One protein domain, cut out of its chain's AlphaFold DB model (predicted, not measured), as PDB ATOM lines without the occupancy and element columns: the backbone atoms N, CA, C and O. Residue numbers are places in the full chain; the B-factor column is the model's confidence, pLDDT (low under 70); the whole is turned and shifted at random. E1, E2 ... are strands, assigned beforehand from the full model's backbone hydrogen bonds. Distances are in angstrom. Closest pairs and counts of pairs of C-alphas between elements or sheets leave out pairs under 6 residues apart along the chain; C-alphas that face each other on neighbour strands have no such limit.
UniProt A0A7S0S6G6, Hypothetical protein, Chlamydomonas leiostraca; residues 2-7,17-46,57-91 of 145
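Overview. This is residues 2 to 7, 17 to 46 and 57 to 91 of the 145 residues of the protein "Hypothetical protein" of Chlamydomonas leiostraca (UniProt A0A7S0S6G6). A narrow sheet of three strands, with E1 in the middle between E2 and E4, makes the body of this domain, and E5 folds back alone along the sheet's length, separated from it by a gap. E3, a short strand, lies near one end, and the detached piece of residues 2 to 7 lies at that end of the long axis. The printed part has 71 residues, with no named helix and five named strands in the order E1, E2, E3, E4, E5; the class is all strand, although only 29 of the 71 residues are in named elements. The sheet's order is E2, E1, E4, all antiparallel. The whole is loose, with a radius of gyration of the C-alphas of 14.7 A, and elongated, spanning 45 by 23 by 16 A.

Along the chain. Find C-alpha 24 at (79.268, 50.632, 66.648); from there E1 runs through residues 24 to 31, 22.2 A from first to last C-alpha, and ends with C-alpha 31 at (72.295, 30.731, 59.755). Look next at residues 38 to 41 for E2, 9.8 A long, and at residues 65 to 70 for E4, 16.6 A long. E3 is residues 57 to 59, 7.1 A long. E5 is residues 83 to 90, 21.1 A long, and ends with C-alpha 90 at (58.873, 34.311, 72.383).

Arrangement. Begin at E1, the inner strand of the sheet. E1 and E4 are antiparallel at 157 degrees; C-alphas 25 and 70 face each other at 4.2 A. Between them, N 26 and O 69 are within hydrogen-bond range at 2.8 A, and N 65 and O 31 at 2.9 A. On its other side E1 forms a hairpin with E2, antiparallel at 153 degrees, where C-alphas 41 and 24 face each other at 4.5 A. Here look for N 27 and O 38, 2.8 A apart, and N 25 and O 40, 2.9 A apart. E2 and E4 are the edge strands. E3 pairs with no named strand; its closest C-alpha to E1 is that of Val 58, 7.9 A from that of Cys 29. E5 also pairs with no named strand, and it is apart from E1, E2, E3 and E4.

Size, cuts and confidence. The two C-alphas farthest apart are those of Gly 2 and Arg 46, at 47.7 A. Residues 8 to 16 are not printed, and C-alphas 7 and 17 are 30.3 A apart across that cut. Residues 47 to 56 are not printed either, with 28.2 A between C-alphas 46 and 57. The link from E4 to E5, residues 71 to 82, is long. The mean pLDDT of the printed part is 91.2; residues 2 to 6 and residue 91 are under 70.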
ATOM      1  N   GLY A   2      61.815  19.370  58.054       45.34
ATOM      2  CA  GLY A   2      62.164  20.700  58.566       45.34
ATOM      3  C   GLY A   2      60.921  21.367  59.135       45.34
ATOM      4  O   GLY A   2      60.014  21.679  58.371       45.34
ATOM      5  N   ASN A   3      60.855  21.537  60.454       49.38
ATOM      6  CA  ASN A   3      59.692  22.134  61.102       49.38
ATOM      7  C   ASN A   3      59.771  23.664  60.974       49.38
ATOM      8  O   ASN A   3      60.484  24.321  61.734       49.38
ATOM      9  N   THR A   4      59.088  24.230  59.978       49.16
ATOM     10  CA  THR A   4      59.009  25.682  59.765       49.16
ATOM     11  C   THR A   4      58.084  26.306  60.805       49.16
ATOM     12  O   THR A   4      56.893  26.496  60.561       49.16
ATOM     13  N   HIS A   5      58.628  26.611  61.980       54.44
ATOM     14  CA  HIS A   5      57.908  27.353  63.005       54.44
ATOM     15  C   HIS A   5      57.725  28.808  62.557       54.44
ATOM     16  O   HIS A   5      58.669  29.591  62.531       54.44
ATOM     17  N   THR A   6      56.492  29.186  62.225       63.53
ATOM     18  CA  THR A   6      56.108  30.530  61.752       63.53
ATOM     19  C   THR A   6      56.031  31.580  62.875       63.53
ATOM     20  O   THR A   6      55.310  32.570  62.761       63.53
ATOM     21  N   GLY A   7      56.761  31.367  63.972       76.31
ATOM     22  CA  GLY A   7      56.834  32.280  65.109       76.31
ATOM     23  C   GLY A   7      57.876  33.378  64.897       76.31
ATOM     24  O   GLY A   7      58.994  33.109  64.449       76.31
ATOM     25  N   ARG A  17      76.387  51.387  76.437       97.75
ATOM     26  CA  ARG A  17      76.517  52.692  75.793       97.75
ATOM     27  C   ARG A  17      77.322  53.637  76.678       97.75
ATOM     28  O   ARG A  17      77.037  53.745  77.869       97.75
ATOM     29  N   SER A  18      78.335  54.306  76.131       96.69
ATOM     30  CA  SER A  18      79.223  55.211  76.879       96.69
ATOM     31  C   SER A  18      79.766  56.352  76.014       96.69
ATOM     32  O   SER A  18      79.736  56.292  74.787       96.69
ATOM     33  N   TYR A  19      80.271  57.405  76.652       93.31
ATOM     34  CA  TYR A  19      80.703  58.643  75.995       93.31
ATOM     35  C   TYR A  19      82.100  58.610  75.382       93.31
ATOM     36  O   TYR A  19      82.399  59.425  74.507       93.31
ATOM     37  N   ALA A  20      82.944  57.676  75.816       91.25
ATOM     38  CA  ALA A  20      84.332  57.558  75.387       91.25
ATOM     39  C   ALA A  20      84.677  56.104  75.049       91.25
ATOM     40  O   ALA A  20      84.152  55.178  75.668       91.25
ATOM     41  N   HIS A  21      85.587  55.919  74.088       93.69
ATOM     42  CA  HIS A  21      86.166  54.620  73.725       93.69
ATOM     43  C   HIS A  21      85.130  53.522  73.438       93.69
ATOM     44  O   HIS A  21      85.311  52.380  73.854       93.69
ATOM     45  N   MET A  22      84.037  53.869  72.755       96.88
ATOM     46  CA  MET A  22      83.016  52.924  72.298       96.88
ATOM     47  C   MET A  22      82.762  53.106  70.806       96.88
ATOM     48  O   MET A  22      82.754  54.235  70.313       96.88
ATOM     49  N   GLY A  23      82.559  51.990  70.113       96.62
ATOM     50  CA  GLY A  23      82.215  51.927  68.700       96.62
ATOM     51  C   GLY A  23      80.816  51.368  68.449       96.62
ATOM     52  O   GLY A  23      80.041  51.106  69.370       96.62
ATOM     53  N   THR A  24      80.536  51.138  67.174       97.25
ATOM     54  CA  THR A  24      79.268  50.632  66.648       97.25
ATOM     55  C   THR A  24      79.426  49.158  66.256       97.25
ATOM     56  O   THR A  24      80.480  48.752  65.756       97.25
ATOM     57  N   ALA A  25      78.384  48.352  66.446       98.06
ATOM     58  CA  ALA A  25      78.324  46.974  65.965       98.06
ATOM     59  C   ALA A  25      77.099  46.744  65.074       98.06
ATOM     60  O   ALA A  25      76.079  47.419  65.195       98.06
ATOM     61  N   ASN A  26      77.218  45.774  64.179       97.88
ATOM     62  CA  ASN A  26      76.181  45.316  63.277       97.88
ATOM     63  C   ASN A  26      75.670  43.951  63.750       97.88
ATOM     64  O   ASN A  26      76.482  43.063  64.011       97.88
ATOM     65  N   ILE A  27      74.355  43.785  63.869       98.19
ATOM     66  CA  ILE A  27      73.709  42.550  64.320       98.19
ATOM     67  C   ILE A  27      72.939  41.951  63.141       98.19
ATOM     68  O   ILE A  27      72.079  42.614  62.555       98.19
ATOM     69  N   THR A  28      73.257  40.706  62.787       98.19
ATOM     70  CA  THR A  28      72.683  39.998  61.632       98.19
ATOM     71  C   THR A  28      72.397  38.533  61.945       98.19
ATOM     72  O   THR A  28      73.027  37.926  62.812       98.19
ATOM     73  N   CYS A  29      71.467  37.933  61.204       97.69
ATOM     74  CA  CYS A  29      71.270  36.487  61.191       97.69
ATOM     75  C   CYS A  29      72.301  35.845  60.254       97.69
ATOM     76  O   CYS A  29      72.462  36.283  59.115       97.69
ATOM     77  N   ALA A  30      73.011  34.830  60.747       97.50
ATOM     78  CA  ALA A  30      74.081  34.134  60.037       97.50
ATOM     79  C   ALA A  30      73.620  32.783  59.468       97.50
ATOM     80  O   ALA A  30      73.956  32.458  58.330       97.50
ATOM     81  N   ALA A  31      72.824  32.012  60.221       97.19
ATOM     82  CA  ALA A  31      72.295  30.731  59.755       97.19
ATOM     83  C   ALA A  31      70.945  30.361  60.390       97.19
ATOM     84  O   ALA A  31      70.656  30.690  61.541       97.19
ATOM     85  N   GLY A  32      70.131  29.628  59.623       94.75
ATOM     86  CA  GLY A  32      68.893  28.969  60.055       94.75
ATOM     87  C   GLY A  32      67.686  29.878  60.308       94.75
ATOM     88  O   GLY A  32      66.567  29.502  59.977       94.75
ATOM     89  N   CYS A  33      67.906  31.070  60.850       94.56
ATOM     90  CA  CYS A  33      66.898  32.103  61.064       94.56
ATOM     91  C   CYS A  33      67.113  33.299  60.125       94.56
ATOM     92  O   CYS A  33      68.173  33.466  59.519       94.56
ATOM     93  N   THR A  34      66.092  34.142  60.008       94.56
ATOM     94  CA  THR A  34      66.092  35.368  59.203       94.56
ATOM     95  C   THR A  34      65.695  36.565  60.058       94.56
ATOM     96  O   THR A  34      64.825  36.462  60.924       94.56
ATOM     97  N   CYS A  35      66.343  37.701  59.810       94.56
ATOM     98  CA  CYS A  35      66.071  38.979  60.453       94.56
ATOM     99  C   CYS A  35      66.578  40.135  59.583       94.56
ATOM    100  O   CYS A  35      67.417  39.936  58.701       94.56
ATOM    101  N   GLU A  36      66.073  41.342  59.837       95.56
ATOM    102  CA  GLU A  36      66.659  42.568  59.293       95.56
ATOM    103  C   GLU A  36      68.002  42.863  59.982       95.56
ATOM    104  O   GLU A  36      68.209  42.530  61.149       95.56
ATOM    105  N   GLN A  37      68.924  43.491  59.252       95.56
ATOM    106  CA  GLN A  37      70.187  43.960  59.807       95.56
ATOM    107  C   GLN A  37      69.952  45.145  60.760       95.56
ATOM    108  O   GLN A  37      69.385  46.155  60.349       95.56
ATOM    109  N   VAL A  38      70.463  45.075  61.994       97.19
ATOM    110  CA  VAL A  38      70.297  46.146  62.995       97.19
ATOM    111  C   VAL A  38      71.648  46.667  63.482       97.19
ATOM    112  O   VAL A  38      72.501  45.906  63.933       97.19
ATOM    113  N   MET A  39      71.836  47.989  63.453       97.00
ATOM    114  CA  MET A  39      73.014  48.641  64.032       97.00
ATOM    115  C   MET A  39      72.812  48.954  65.519       97.00
ATOM    116  O   MET A  39      71.832  49.592  65.910       97.00
ATOM    117  N   ALA A  40      73.783  48.561  66.342       96.94
ATOM    118  CA  ALA A  40      73.864  48.859  67.766       96.94
ATOM    119  C   ALA A  40      74.979  49.886  68.029       96.94
ATOM    120  O   ALA A  40      76.167  49.598  67.871       96.94
ATOM    121  N   GLU A  41      74.598  51.099  68.434       96.44
ATOM    122  CA  GLU A  41      75.535  52.195  68.702       96.44
ATOM    123  C   GLU A  41      75.983  52.207  70.170       96.44
ATOM    124  O   GLU A  41      75.209  52.570  71.062       96.44
ATOM    125  N   GLY A  42      77.243  51.832  70.414       97.19
ATOM    126  CA  GLY A  42      77.870  51.854  71.736       97.19
ATOM    127  C   GLY A  42      78.261  53.258  72.207       97.19
ATOM    128  O   GLY A  42      78.535  53.451  73.392       97.19
ATOM    129  N   TRP A  43      78.272  54.266  71.332       96.94
ATOM    130  CA  TRP A  43      78.502  55.647  71.742       96.94
ATOM    131  C   TRP A  43      77.239  56.329  72.303       96.94
ATOM    132  O   TRP A  43      76.106  56.132  71.838       96.94
ATOM    133  N   TYR A  44      77.436  57.193  73.301       95.88
ATOM    134  CA  TYR A  44      76.388  58.007  73.909       95.88
ATOM    135  C   TYR A  44      76.873  59.412  74.262       95.88
ATOM    136  O   TYR A  44      77.969  59.599  74.768       95.88
ATOM    137  N   TRP A  45      76.044  60.426  74.027       94.25
ATOM    138  CA  TRP A  45      76.462  61.824  74.170       94.25
ATOM    139  C   TRP A  45      76.551  62.319  75.619       94.25
ATOM    140  O   TRP A  45      77.221  63.317  75.880       94.25
ATOM    141  N   ARG A  46      75.872  61.659  76.566       95.50
ATOM    142  CA  ARG A  46      75.927  62.020  77.991       95.50
ATOM    143  C   ARG A  46      77.134  61.362  78.647       95.50
ATOM    144  O   ARG A  46      77.392  60.193  78.385       95.50
ATOM    145  N   ALA A  57      63.982  41.440  65.601       93.62
ATOM    146  CA  ALA A  57      62.926  40.487  65.279       93.62
ATOM    147  C   ALA A  57      63.505  39.380  64.386       93.62
ATOM    148  O   ALA A  57      64.058  39.662  63.322       93.62
ATOM    149  N   VAL A  58      63.389  38.132  64.834       93.75
ATOM    150  CA  VAL A  58      64.042  36.956  64.247       93.75
ATOM    151  C   VAL A  58      63.006  35.853  64.023       93.75
ATOM    152  O   VAL A  58      62.123  35.644  64.855       93.75
ATOM    153  N   THR A  59      63.087  35.123  62.911       92.38
ATOM    154  CA  THR A  59      62.238  33.938  62.690       92.38
ATOM    155  C   THR A  59      62.707  32.741  63.518       92.38
ATOM    156  O   THR A  59      63.905  32.490  63.669       92.38
ATOM    157  N   GLN A  60      61.762  31.981  64.076       90.94
ATOM    158  CA  GLN A  60      62.085  30.844  64.933       90.94
ATOM    159  C   GLN A  60      62.737  29.694  64.146       90.94
ATOM    160  O   GLN A  60      62.148  29.139  63.219       90.94
ATOM    161  N   HIS A  61      63.929  29.267  64.571       91.19
ATOM    162  CA  HIS A  61      64.606  28.091  64.021       91.19
ATOM    163  C   HIS A  61      65.340  27.302  65.112       91.19
ATOM    164  O   HIS A  61      65.923  27.886  66.022       91.19
ATOM    165  N   ALA A  62      65.361  25.968  64.999       90.12
ATOM    166  CA  ALA A  62      65.996  25.074  65.978       90.12
ATOM    167  C   ALA A  62      67.528  25.236  66.072       90.12
ATOM    168  O   ALA A  62      68.145  24.816  67.048       90.12
ATOM    169  N   LYS A  63      68.139  25.834  65.045       93.00
ATOM    170  CA  LYS A  63      69.550  26.235  64.987       93.00
ATOM    171  C   LYS A  63      69.617  27.644  64.406       93.00
ATOM    172  O   LYS A  63      69.825  27.793  63.205       93.00
ATOM    173  N   CYS A  64      69.271  28.648  65.204       93.12
ATOM    174  CA  CYS A  64      69.415  30.050  64.824       93.12
ATOM    175  C   CYS A  64      70.803  30.532  65.248       93.12
ATOM    176  O   CYS A  64      71.141  30.468  66.429       93.12
ATOM    177  N   GLU A  65      71.596  31.004  64.291       97.06
ATOM    178  CA  GLU A  65      72.901  31.612  64.539       97.06
ATOM    179  C   GLU A  65      72.833  33.092  64.168       97.06
ATOM    180  O   GLU A  65      72.366  33.449  63.085       97.06
ATOM    181  N   MET A  66      73.312  33.955  65.063       97.38
ATOM    182  CA  MET A  66      73.386  35.401  64.860       97.38
ATOM    183  C   MET A  66      74.825  35.876  65.039       97.38
ATOM    184  O   MET A  66      75.548  35.379  65.904       97.38
ATOM    185  N   ALA A  67      75.229  36.859  64.240       98.19
ATOM    186  CA  ALA A  67      76.534  37.493  64.312       98.19
ATOM    187  C   ALA A  67      76.415  38.909  64.891       98.19
ATOM    188  O   ALA A  67      75.501  39.660  64.551       98.19
ATOM    189  N   VAL A  68      77.376  39.277  65.743       97.81
ATOM    190  CA  VAL A  68      77.591  40.652  66.208       97.81
ATOM    191  C   VAL A  68      78.962  41.092  65.706       97.81
ATOM    192  O   VAL A  68      79.993  40.695  66.248       97.81
ATOM    193  N   THR A  69      78.974  41.902  64.654       98.12
ATOM    194  CA  THR A  69      80.189  42.315  63.944       98.12
ATOM    195  C   THR A  69      80.495  43.772  64.255       98.12
ATOM    196  O   THR A  69      79.744  44.664  63.866       98.12
ATOM    197  N   VAL A  70      81.607  44.045  64.938       97.69
ATOM    198  CA  VAL A  70      82.098  45.422  65.118       97.69
ATOM    199  C   VAL A  70      82.446  46.013  63.752       97.69
ATOM    200  O   VAL A  70      83.194  45.397  62.993       97.69
ATOM    201  N   ILE A  71      81.925  47.200  63.438       96.00
ATOM    202  CA  ILE A  71      82.165  47.839  62.136       96.00
ATOM    203  C   ILE A  71      83.351  48.822  62.178       96.00
ATOM    204  O   ILE A  71      83.596  49.459  63.207       96.00
ATOM    205  N   PRO A  72      84.092  48.991  61.064       91.50
ATOM    206  CA  PRO A  72      85.227  49.915  60.990       91.50
ATOM    207  C   PRO A  72      84.804  51.392  60.899       91.50
ATOM    208  O   PRO A  72      85.618  52.283  61.121       91.50
ATOM    209  N   HIS A  73      83.541  51.678  60.581       87.31
ATOM    210  CA  HIS A  73      83.023  53.042  60.492       87.31
ATOM    211  C   HIS A  73      82.149  53.345  61.706       87.31
ATOM    212  O   HIS A  73      80.980  52.975  61.752       87.31
ATOM    213  N   THR A  74      82.735  54.014  62.699       88.94
ATOM    214  CA  THR A  74      82.069  54.403  63.949       88.94
ATOM    215  C   THR A  74      82.191  55.909  64.158       88.94
ATOM    216  O   THR A  74      83.129  56.551  63.678       88.94
ATOM    217  N   ARG A  75      81.255  56.496  64.912       87.50
ATOM    218  CA  ARG A  75      81.228  57.944  65.197       87.50
ATOM    219  C   ARG A  75      82.493  58.460  65.905       87.50
ATOM    220  O   ARG A  75      82.820  59.640  65.811       87.50
ATOM    221  N   THR A  76      83.177  57.587  66.634       88.06
ATOM    222  CA  THR A  76      84.300  57.888  67.535       88.06
ATOM    223  C   THR A  76      85.672  57.553  66.956       88.06
ATOM    224  O   THR A  76      86.668  57.940  67.560       88.06
ATOM    225  N   LYS A  77      85.736  56.838  65.821       90.38
ATOM    226  CA  LYS A  77      86.937  56.128  65.324       90.38
ATOM    227  C   LYS A  77      87.444  55.015  66.259       90.38
ATOM    228  O   LYS A  77      88.559  54.539  66.095       90.38
ATOM    229  N   GLU A  78      86.631  54.607  67.232       93.44
ATOM    230  CA  GLU A  78      86.934  53.541  68.191       93.44
ATOM    231  C   GLU A  78      86.136  52.280  67.837       93.44
ATOM    232  O   GLU A  78      85.016  52.371  67.328       93.44
ATOM    233  N   HIS A  79      86.683  51.100  68.139       95.62
ATOM    234  CA  HIS A  79      86.119  49.797  67.733       95.62
ATOM    235  C   HIS A  79      85.751  48.895  68.920       95.62
ATOM    236  O   HIS A  79      85.620  47.680  68.801       95.62
ATOM    237  N   LYS A  80      85.593  49.471  70.108       96.25
ATOM    238  CA  LYS A  80      85.231  48.714  71.305       96.25
ATOM    239  C   LYS A  80      83.715  48.632  71.435       96.25
ATOM    240  O   LYS A  80      83.055  49.644  71.642       96.25
ATOM    241  N   PHE A  81      83.171  47.424  71.361       97.81
ATOM    242  CA  PHE A  81      81.767  47.143  71.648       97.81
ATOM    243  C   PHE A  81      81.684  46.156  72.816       97.81
ATOM    244  O   PHE A  81      82.464  45.208  72.887       97.81
ATOM    245  N   LYS A  82      80.783  46.401  73.770       97.94
ATOM    246  CA  LYS A  82      80.649  45.603  74.997       97.94
ATOM    247  C   LYS A  82      79.259  44.987  75.048       97.94
ATOM    248  O   LYS A  82      78.322  45.652  75.482       97.94
ATOM    249  N   VAL A  83      79.146  43.723  74.651       98.00
ATOM    250  CA  VAL A  83      77.954  42.914  74.936       98.00
ATOM    251  C   VAL A  83      77.944  42.585  76.430       98.00
ATOM    252  O   VAL A  83      78.972  42.217  76.997       98.00
ATOM    253  N   MET A  84      76.792  42.760  77.069       97.62
ATOM    254  CA  MET A  84      76.553  42.477  78.488       97.62
ATOM    255  C   MET A  84      75.638  41.266  78.691       97.62
ATOM    256  O   MET A  84      75.708  40.619  79.730       97.62
ATOM    257  N   GLY A  85      74.798  40.952  77.707       97.31
ATOM    258  CA  GLY A  85      73.899  39.806  77.738       97.31
ATOM    259  C   GLY A  85      73.057  39.715  76.470       97.31
ATOM    260  O   GLY A  85      73.024  40.643  75.661       97.31
ATOM    261  N   VAL A  86      72.370  38.590  76.309       96.69
ATOM    262  CA  VAL A  86      71.388  38.363  75.246       96.69
ATOM    263  C   VAL A  86      70.160  37.741  75.897       96.69
ATOM    264  O   VAL A  86      70.294  36.780  76.654       96.69
ATOM    265  N   THR A  87      68.977  38.283  75.623       96.12
ATOM    266  CA  THR A  87      67.702  37.708  76.068       96.12
ATOM    267  C   THR A  87      66.863  37.316  74.863       96.12
ATOM    268  O   THR A  87      66.830  38.033  73.865       96.12
ATOM    269  N   VAL A  88      66.185  36.175  74.963       93.56
ATOM    270  CA  VAL A  88      65.325  35.634  73.910       93.56
ATOM    271  C   VAL A  88      63.903  35.573  74.448       93.56
ATOM    272  O   VAL A  88      63.653  34.906  75.451       93.56
ATOM    273  N   SER A  89      62.985  36.262  73.776       89.50
ATOM    274  CA  SER A  89      61.577  36.363  74.161       89.50
ATOM    275  C   SER A  89      60.695  35.861  73.023       89.50
ATOM    276  O   SER A  89      60.732  36.387  71.913       89.50
ATOM    277  N   SER A  90      59.883  34.842  73.301       82.31
ATOM    278  CA  SER A  90      58.873  34.311  72.383       82.31
ATOM    279  C   SER A  90      57.486  34.492  72.987       82.31
ATOM    280  O   SER A  90      57.254  34.057  74.117       82.31
ATOM    281  N   GLU A  91      56.553  35.070  72.240       68.25
ATOM    282  CA  GLU A  91      55.162  35.151  72.680       68.25
ATOM    283  C   GLU A  91      54.433  33.830  72.413       68.25
ATOM    284  O   GLU A  91      54.360  33.341  71.285       68.25
TER     285      GLU A  91